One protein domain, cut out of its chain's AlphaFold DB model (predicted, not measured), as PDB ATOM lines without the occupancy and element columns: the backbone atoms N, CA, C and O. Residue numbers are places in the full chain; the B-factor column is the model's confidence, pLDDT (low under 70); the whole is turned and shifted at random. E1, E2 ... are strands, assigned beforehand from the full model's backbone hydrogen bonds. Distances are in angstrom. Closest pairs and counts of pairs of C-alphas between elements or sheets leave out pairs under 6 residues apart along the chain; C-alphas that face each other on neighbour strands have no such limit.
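This is residues 25 to 89 of the 100 residues of an uncharacterized protein of Ancylostoma caninum (UniProt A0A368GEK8). With little regular structure, the model is one strongly twisted sheet of four strands, with residues 25 to 38 passing over one face and the long loop of residues 57 to 73 reaching out past one end of E2 and E3. The 65 printed residues hold E1 to E4 in order, a meander, each strand the antiparallel neighbour of the one before. The class is all strand, with 21 residues in named elements; the whole is compact, with a radius of gyration of the C-alphas of 12.3 A and spans of 36 by 26 by 16 A.

E1, residues 39 to 43, and E2, residues 51 to 56, form a hairpin at 156 degrees, with N 43 and O 51 2.9 A apart. E2 and E3, residues 74 to 79, form a hairpin at 152 degrees, with N 54 and O 76 2.8 A apart. E3 and E4, residues 85 to 88, form a hairpin at 139 degrees, with N 88 and O 75 2.8 A apart. The edge strands E1 and E4 are apart.

E1 begins at C-alpha 39 (-3.950, -31.672, -42.866) and measures 13.1 A, E2 15.9 A and E3 16.5 A. E4, 9.6 A, ends at C-alpha 88 (-16.816, -30.124, -36.019).

The C-alphas farthest apart, of Asn 25 and Gly 68, are 39.5 A apart. The printed part has no cut, the link from E2 to E3 is long, and no printed residue is under 70 in pLDDT.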
ATOM      1  N   ASN A  25     -12.527 -25.309 -62.743       93.06
ATOM      2  CA  ASN A  25     -13.705 -25.318 -61.866       93.06
ATOM      3  C   ASN A  25     -13.419 -25.979 -60.508       93.06
ATOM      4  O   ASN A  25     -14.265 -26.686 -59.959       93.06
ATOM      5  N   ALA A  26     -12.216 -25.778 -59.968       94.44
ATOM      6  CA  ALA A  26     -11.852 -26.323 -58.667       94.44
ATOM      7  C   ALA A  26     -12.732 -25.733 -57.547       94.44
ATOM      8  O   ALA A  26     -12.981 -24.526 -57.498       94.44
ATOM      9  N   VAL A  27     -13.161 -26.577 -56.606       95.94
ATOM     10  CA  VAL A  27     -13.813 -26.122 -55.373       95.94
ATOM     11  C   VAL A  27     -12.729 -25.642 -54.413       95.94
ATOM     12  O   VAL A  27     -11.924 -26.436 -53.932       95.94
ATOM     13  N   VAL A  28     -12.698 -24.337 -54.146       96.38
ATOM     14  CA  VAL A  28     -11.684 -23.715 -53.288       96.38
ATOM     15  C   VAL A  28     -12.273 -23.425 -51.913       96.38
ATOM     16  O   VAL A  28     -13.222 -22.651 -51.785       96.38
ATOM     17  N   HIS A  29     -11.671 -24.012 -50.880       97.19
ATOM     18  CA  HIS A  29     -11.958 -23.705 -49.479       97.19
ATOM     19  C   HIS A  29     -10.827 -22.859 -48.904       97.19
ATOM     20  O   HIS A  29      -9.655 -23.155 -49.128       97.19
ATOM     21  N   SER A  30     -11.166 -21.807 -48.165       94.44
ATOM     22  CA  SER A  30     -10.175 -20.941 -47.526       94.44
ATOM     23  C   SER A  30     -10.693 -20.410 -46.195       94.44
ATOM     24  O   SER A  30     -11.900 -20.281 -45.987       94.44
ATOM     25  N   MET A  31      -9.763 -20.103 -45.293       91.69
ATOM     26  CA  MET A  31     -10.041 -19.534 -43.979       91.69
ATOM     27  C   MET A  31      -9.002 -18.434 -43.704       91.69
ATOM     28  O   MET A  31      -7.839 -18.613 -44.073       91.69
ATOM     29  N   PRO A  32      -9.366 -17.311 -43.060       85.88
ATOM     30  CA  PRO A  32      -8.442 -16.186 -42.888       85.88
ATOM     31  C   PRO A  32      -7.205 -16.465 -42.018       85.88
ATOM     32  O   PRO A  32      -6.232 -15.722 -42.100       85.88
ATOM     33  N   SER A  33      -7.232 -17.478 -41.145       83.81
ATOM     34  CA  SER A  33      -6.127 -17.779 -40.221       83.81
ATOM     35  C   SER A  33      -6.181 -19.222 -39.697       83.81
ATOM     36  O   SER A  33      -7.130 -19.949 -39.985       83.81
ATOM     37  N   GLY A  34      -5.163 -19.631 -38.929       91.94
ATOM     38  CA  GLY A  34      -5.164 -20.897 -38.183       91.94
ATOM     39  C   GLY A  34      -4.575 -22.110 -38.909       91.94
ATOM     40  O   GLY A  34      -4.821 -23.239 -38.493       91.94
ATOM     41  N   TYR A  35      -3.816 -21.890 -39.990       96.81
ATOM     42  CA  TYR A  35      -3.265 -22.946 -40.854       96.81
ATOM     43  C   TYR A  35      -4.331 -23.920 -41.375       96.81
ATOM     44  O   TYR A  35      -4.138 -25.132 -41.399       96.81
ATOM     45  N   PHE A  36      -5.474 -23.384 -41.799       97.62
ATOM     46  CA  PHE A  36      -6.500 -24.172 -42.471       97.62
ATOM     47  C   PHE A  36      -5.927 -24.867 -43.712       97.62
ATOM     48  O   PHE A  36      -5.356 -24.212 -44.584       97.62
ATOM     49  N   GLY A  37      -6.079 -26.189 -43.778       97.62
ATOM     50  CA  GLY A  37      -5.470 -27.016 -44.822       97.62
ATOM     51  C   GLY A  37      -4.125 -27.624 -44.429       97.62
ATOM     52  O   GLY A  37      -3.485 -28.237 -45.278       97.62
ATOM     53  N   TYR A  38      -3.698 -27.492 -43.167       98.00
ATOM     54  CA  TYR A  38      -2.475 -28.127 -42.663       98.00
ATOM     55  C   TYR A  38      -2.510 -29.657 -42.804       98.00
ATOM     56  O   TYR A  38      -1.500 -30.280 -43.120       98.00
ATOM     57  N   SER A  39      -3.681 -30.259 -42.597       97.94
ATOM     58  CA  SER A  39      -3.950 -31.672 -42.866       97.94
ATOM     59  C   SER A  39      -5.301 -31.831 -43.560       97.94
ATOM     60  O   SER A  39      -6.216 -31.029 -43.346       97.94
ATOM     61  N   LEU A  40      -5.413 -32.849 -44.413       98.12
ATOM     62  CA  LEU A  40      -6.584 -33.115 -45.246       98.12
ATOM     63  C   LEU A  40      -6.866 -34.616 -45.288       98.12
ATOM     64  O   LEU A  40      -5.924 -35.403 -45.378       98.12
ATOM     65  N   ASP A  41      -8.142 -34.994 -45.274       97.94
ATOM     66  CA  ASP A  41      -8.582 -36.368 -45.535       97.94
ATOM     67  C   ASP A  41     -10.003 -36.392 -46.122       97.94
ATOM     68  O   ASP A  41     -10.753 -35.423 -45.993       97.94
ATOM     69  N   PHE A  42     -10.396 -37.491 -46.759       97.12
ATOM     70  CA  PHE A  42     -11.774 -37.717 -47.188       97.12
ATOM     71  C   PHE A  42     -12.511 -38.580 -46.170       97.12
ATOM     72  O   PHE A  42     -12.036 -39.639 -45.770       97.12
ATOM     73  N   TYR A  43     -13.721 -38.165 -45.808       96.12
ATOM     74  CA  TYR A  43     -14.603 -38.952 -44.958       96.12
ATOM     75  C   TYR A  43     -15.865 -39.350 -45.722       96.12
ATOM     76  O   TYR A  43     -16.588 -38.503 -46.252       96.12
ATOM     77  N   ASN A  44     -16.125 -40.655 -45.771       95.25
ATOM     78  CA  ASN A  44     -17.339 -41.212 -46.356       95.25
ATOM     79  C   ASN A  44     -18.434 -41.243 -45.287       95.25
ATOM     80  O   ASN A  44     -18.395 -42.077 -44.383       95.25
ATOM     81  N   GLU A  45     -19.405 -40.336 -45.387       88.50
ATOM     82  CA  GLU A  45     -20.577 -40.359 -44.510       88.50
ATOM     83  C   GLU A  45     -21.441 -41.602 -44.801       88.50
ATOM     84  O   GLU A  45     -21.557 -42.036 -45.946       88.50
ATOM     85  N   GLU A  46     -22.087 -42.170 -43.775       89.62
ATOM     86  CA  GLU A  46     -22.955 -43.357 -43.928       89.62
ATOM     87  C   GLU A  46     -24.108 -43.134 -44.919       89.62
ATOM     88  O   GLU A  46     -24.607 -44.071 -45.545       89.62
ATOM     89  N   LYS A  47     -24.555 -41.881 -45.047       88.44
ATOM     90  CA  LYS A  47     -25.570 -41.440 -45.999       88.44
ATOM     91  C   LYS A  47     -25.139 -40.106 -46.590       88.44
ATOM     92  O   LYS A  47     -24.941 -39.154 -45.846       88.44
ATOM     93  N   GLY A  48     -25.102 -40.015 -47.916       87.31
ATOM     94  CA  GLY A  48     -24.831 -38.765 -48.623       87.31
ATOM     95  C   GLY A  48     -23.540 -38.797 -49.431       87.31
ATOM     96  O   GLY A  48     -23.045 -39.857 -49.803       87.31
ATOM     97  N   MET A  49     -23.050 -37.605 -49.761       91.06
ATOM     98  CA  MET A  49     -21.797 -37.418 -50.491       91.06
ATOM     99  C   MET A  49     -20.613 -37.463 -49.518       91.06
ATOM    100  O   MET A  49     -20.765 -37.017 -48.382       91.06
ATOM    101  N   PRO A  50     -19.425 -37.922 -49.953       95.50
ATOM    102  CA  PRO A  50     -18.222 -37.786 -49.146       95.50
ATOM    103  C   PRO A  50     -17.939 -36.312 -48.846       95.50
ATOM    104  O   PRO A  50     -18.237 -35.422 -49.651       95.50
ATOM    105  N   VAL A  51     -17.328 -36.064 -47.694       97.12
ATOM    106  CA  VAL A  51     -16.896 -34.734 -47.261       97.12
ATOM    107  C   VAL A  51     -15.374 -34.673 -47.191       97.12
ATOM    108  O   VAL A  51     -14.700 -35.680 -46.976       97.12
ATOM    109  N   LEU A  52     -14.832 -33.474 -47.369       98.06
ATOM    110  CA  LEU A  52     -13.423 -33.182 -47.136       98.06
ATOM    111  C   LEU A  52     -13.244 -32.770 -45.672       98.06
ATOM    112  O   LEU A  52     -13.856 -31.804 -45.223       98.06
ATOM    113  N   VAL A  53     -12.399 -33.476 -44.935       98.19
ATOM    114  CA  VAL A  53     -11.986 -33.114 -43.580       98.19
ATOM    115  C   VAL A  53     -10.746 -32.234 -43.674       98.19
ATOM    116  O   VAL A  53      -9.784 -32.585 -44.356       98.19
ATOM    117  N   VAL A  54     -10.768 -31.090 -42.994       98.38
ATOM    118  CA  VAL A  54      -9.689 -30.102 -43.026       98.38
ATOM    119  C   VAL A  54      -9.245 -29.755 -41.612       98.38
ATOM    120  O   VAL A  54     -10.041 -29.285 -40.800       98.38
ATOM    121  N   GLY A  55      -7.961 -29.957 -41.326       98.25
ATOM    122  CA  GLY A  55      -7.328 -29.523 -40.086       98.25
ATOM    123  C   GLY A  55      -6.868 -28.067 -40.150       98.25
ATOM    124  O   GLY A  55      -6.315 -27.620 -41.160       98.25
ATOM    125  N   ALA A  56      -7.073 -27.340 -39.052       98.19
ATOM    126  CA  ALA A  56      -6.573 -25.987 -38.834       98.19
ATOM    127  C   ALA A  56      -5.992 -25.882 -37.404       98.19
ATOM    128  O   ALA A  56      -6.700 -25.491 -36.472       98.19
ATOM    129  N   PRO A  57      -4.726 -26.292 -37.190       97.12
ATOM    130  CA  PRO A  57      -4.159 -26.495 -35.854       97.12
ATOM    131  C   PRO A  57      -4.005 -25.216 -35.022       97.12
ATOM    132  O   PRO A  57      -3.888 -25.305 -33.810       97.12
ATOM    133  N   GLU A  58      -4.021 -24.032 -35.640       96.81
ATOM    134  CA  GLU A  58      -3.930 -22.748 -34.929       96.81
ATOM    135  C   GLU A  58      -5.240 -21.946 -34.959       96.81
ATOM    136  O   GLU A  58      -5.260 -20.763 -34.607       96.81
ATOM    137  N   ALA A  59      -6.338 -22.549 -35.419       95.81
ATOM    138  CA  ALA A  59      -7.623 -21.872 -35.459       95.81
ATOM    139  C   ALA A  59      -8.155 -21.588 -34.047       95.81
ATOM    140  O   ALA A  59      -8.016 -22.389 -33.120       95.81
ATOM    141  N   GLU A  60      -8.806 -20.434 -33.906       94.25
ATOM    142  CA  GLU A  60      -9.762 -20.225 -32.823       94.25
ATOM    143  C   GLU A  60     -11.012 -21.072 -33.104       94.25
ATOM    144  O   GLU A  60     -11.426 -21.230 -34.253       94.25
ATOM    145  N   THR A  61     -11.607 -21.624 -32.052       93.38
ATOM    146  CA  THR A  61     -12.721 -22.577 -32.140       93.38
ATOM    147  C   THR A  61     -14.018 -21.958 -31.635       93.38
ATOM    148  O   THR A  61     -14.029 -21.182 -30.674       93.38
ATOM    149  N   THR A  62     -15.139 -22.334 -32.248       93.75
ATOM    150  CA  THR A  62     -16.475 -22.023 -31.714       93.75
ATOM    151  C   THR A  62     -16.930 -23.018 -30.645       93.75
ATOM    152  O   THR A  62     -18.007 -22.849 -30.068       93.75
ATOM    153  N   ASN A  63     -16.128 -24.049 -30.358       94.56
ATOM    154  CA  ASN A  63     -16.434 -25.060 -29.360       94.56
ATOM    155  C   ASN A  63     -16.458 -24.444 -27.946       94.56
ATOM    156  O   ASN A  63     -15.412 -24.033 -27.429       94.56
ATOM    157  N   PRO A  64     -17.618 -24.416 -27.262       93.25
ATOM    158  CA  PRO A  64     -17.721 -23.815 -25.936       93.25
ATOM    159  C   PRO A  64     -16.872 -24.536 -24.877       93.25
ATOM    160  O   PRO A  64     -16.478 -23.908 -23.891       93.25
ATOM    161  N   TYR A  65     -16.554 -25.821 -25.074       91.88
ATOM    162  CA  TYR A  65     -15.735 -26.602 -24.140       91.88
ATOM    163  C   TYR A  65     -14.260 -26.192 -24.139       91.88
ATOM    164  O   TYR A  65     -13.583 -26.395 -23.134       91.88
ATOM    165  N   LEU A  66     -13.788 -25.552 -25.210       91.31
ATOM    166  CA  LEU A  66     -12.409 -25.082 -25.363       91.31
ATOM    167  C   LEU A  66     -12.263 -23.574 -25.087       91.31
ATOM    168  O   LEU A  66     -11.188 -22.998 -25.250       91.31
ATOM    169  N   ARG A  67     -13.336 -22.908 -24.628       90.06
ATOM    170  CA  ARG A  67     -13.336 -21.466 -24.345       90.06
ATOM    171  C   ARG A  67     -12.230 -21.087 -23.353       90.06
ATOM    172  O   ARG A  67     -12.215 -21.558 -22.213       90.06
ATOM    173  N   GLY A  68     -11.399 -20.123 -23.748       89.81
ATOM    174  CA  GLY A  68     -10.307 -19.578 -22.935       89.81
ATOM    175  C   GLY A  68      -8.954 -20.249 -23.180       89.81
ATOM    176  O   GLY A  68      -7.955 -19.781 -22.646       89.81
ATOM    177  N   ILE A  69      -8.908 -21.300 -24.002       91.31
ATOM    178  CA  ILE A  69      -7.662 -21.831 -24.557       91.31
ATOM    179  C   ILE A  69      -7.346 -21.007 -25.803       91.31
ATOM    180  O   ILE A  69      -8.216 -20.797 -26.642       91.31
ATOM    181  N   ARG A  70      -6.117 -20.501 -25.909       93.44
ATOM    182  CA  ARG A  70      -5.674 -19.713 -27.063       93.44
ATOM    183  C   ARG A  70      -5.280 -20.653 -28.199       93.44
ATOM    184  O   ARG A  70      -4.422 -21.501 -27.974       93.44
ATOM    185  N   ARG A  71      -5.836 -20.443 -29.399       94.06
ATOM    186  CA  ARG A  71      -5.561 -21.256 -30.601       94.06
ATOM    187  C   ARG A  71      -5.570 -22.771 -30.325       94.06
ATOM    188  O   ARG A  71      -4.569 -23.434 -30.582       94.06
ATOM    189  N   PRO A  72      -6.665 -23.327 -29.779       93.69
ATOM    190  CA  PRO A  72      -6.745 -24.759 -29.486       93.69
ATOM    191  C   PRO A  72      -6.755 -25.624 -30.757       93.69
ATOM    192  O   PRO A  72      -6.562 -26.832 -30.670       93.69
ATOM    193  N   GLY A  73      -6.984 -25.012 -31.922       95.88
ATOM    194  CA  GLY A  73      -7.161 -25.701 -33.187       95.88
ATOM    195  C   GLY A  73      -8.617 -26.082 -33.427       95.88
ATOM    196  O   GLY A  73      -9.451 -26.100 -32.520       95.88
ATOM    197  N   ALA A  74      -8.929 -26.367 -34.687       96.56
ATOM    198  CA  ALA A  74     -10.249 -26.813 -35.102       96.56
ATOM    199  C   ALA A  74     -10.155 -27.795 -36.274       96.56
ATOM    200  O   ALA A  74      -9.196 -27.795 -37.052       96.56
ATOM    201  N   VAL A  75     -11.193 -28.621 -36.406       97.19
ATOM    202  CA  VAL A  75     -11.412 -29.497 -37.558       97.19
ATOM    203  C   VAL A  75     -12.678 -29.041 -38.264       97.19
ATOM    204  O   VAL A  75     -13.703 -28.790 -37.629       97.19
ATOM    205  N   TYR A  76     -12.618 -28.959 -39.586       97.38
ATOM    206  CA  TYR A  76     -13.745 -28.591 -40.426       97.38
ATOM    207  C   TYR A  76     -14.128 -29.757 -41.324       97.38
ATOM    208  O   TYR A  76     -13.268 -30.480 -41.818       97.38
ATOM    209  N   VAL A  77     -15.424 -29.913 -41.571       96.94
ATOM    210  CA  VAL A  77     -15.932 -30.736 -42.670       96.94
ATOM    211  C   VAL A  77     -16.459 -29.818 -43.758       96.94
ATOM    212  O   VAL A  77     -17.274 -28.923 -43.516       96.94
ATOM    213  N   CYS A  78     -15.951 -30.029 -44.959       97.62
ATOM    214  CA  CYS A  78     -16.165 -29.206 -46.127       97.62
ATOM    215  C   CYS A  78     -16.845 -30.023 -47.221       97.62
ATOM    216  O   CYS A  78     -16.579 -31.210 -47.405       97.62
ATOM    217  N   SER A  79     -17.729 -29.375 -47.973       96.31
ATOM    218  CA  SER A  79     -18.343 -30.005 -49.133       96.31
ATOM    219  C   SER A  79     -17.309 -30.232 -50.240       96.31
ATOM    220  O   SER A  79     -16.473 -29.372 -50.517       96.31
ATOM    221  N   VAL A  80     -17.403 -31.370 -50.927       95.50
ATOM    222  CA  VAL A  80     -16.603 -31.658 -52.128       95.50
ATOM    223  C   VAL A  80     -17.140 -30.980 -53.394       95.50
ATOM    224  O   VAL A  80     -16.444 -30.948 -54.402       95.50
ATOM    225  N   ASN A  81     -18.366 -30.440 -53.372       94.69
ATOM    226  CA  ASN A  81     -19.025 -29.853 -54.551       94.69
ATOM    227  C   ASN A  81     -19.363 -28.359 -54.421       94.69
ATOM    228  O   ASN A  81     -19.779 -27.734 -55.395       94.69
ATOM    229  N   LYS A  82     -19.221 -27.784 -53.225       95.31
ATOM    230  CA  LYS A  82     -19.529 -26.382 -52.919       95.31
ATOM    231  C   LYS A  82     -18.464 -25.829 -51.986       95.31
ATOM    232  O   LYS A  82     -17.979 -26.558 -51.130       95.31
ATOM    233  N   ALA A  83     -18.161 -24.540 -52.096       95.88
ATOM    234  CA  ALA A  83     -17.223 -23.837 -51.217       95.88
ATOM    235  C   ALA A  83     -17.852 -23.540 -49.839       95.88
ATOM    236  O   ALA A  83     -18.056 -22.391 -49.455       95.88
ATOM    237  N   THR A  84     -18.251 -24.591 -49.123       96.25
ATOM    238  CA  THR A  84     -18.889 -24.513 -47.805       96.25
ATOM    239  C   THR A  84     -18.204 -25.457 -46.831       96.25
ATOM    240  O   THR A  84     -18.078 -26.647 -47.130       96.25
ATOM    241  N   CYS A  85     -17.858 -24.948 -45.650       96.69
ATOM    242  CA  CYS A  85     -17.278 -25.703 -44.543       96.69
ATOM    243  C   CYS A  85     -18.039 -25.418 -43.250       96.69
ATOM    244  O   CYS A  85     -18.544 -24.312 -43.052       96.69
ATOM    245  N   ARG A  86     -18.082 -26.400 -42.350       95.75
ATOM    246  CA  ARG A  86     -18.552 -26.227 -40.973       95.75
ATOM    247  C   ARG A  86     -17.552 -26.834 -40.005       95.75
ATOM    248  O   ARG A  86     -16.971 -27.878 -40.289       95.75
ATOM    249  N   GLU A  87     -17.372 -26.186 -38.866       96.19
ATOM    250  CA  GLU A  87     -16.559 -26.724 -37.782       96.19
ATOM    251  C   GLU A  87     -17.215 -27.985 -37.193       96.19
ATOM    252  O   GLU A  87     -18.445 -28.094 -37.124       96.19
ATOM    253  N   VAL A  88     -16.394 -28.944 -36.773       95.50
ATOM    254  CA  VAL A  88     -16.816 -30.124 -36.019       95.50
ATOM    255  C   VAL A  88     -16.241 -30.040 -34.615       95.50
ATOM    256  O   VAL A  88     -15.028 -30.023 -34.421       95.50
ATOM    257  N   HIS A  89     -17.123 -30.028 -33.616       95.69
ATOM    258  CA  HIS A  89     -16.722 -30.062 -32.210       95.69
ATOM    259  C   HIS A  89     -16.399 -31.500 -31.804       95.69
ATOM    260  O   HIS A  89     -17.287 -32.287 -31.468       95.69
TER     261      HIS A  89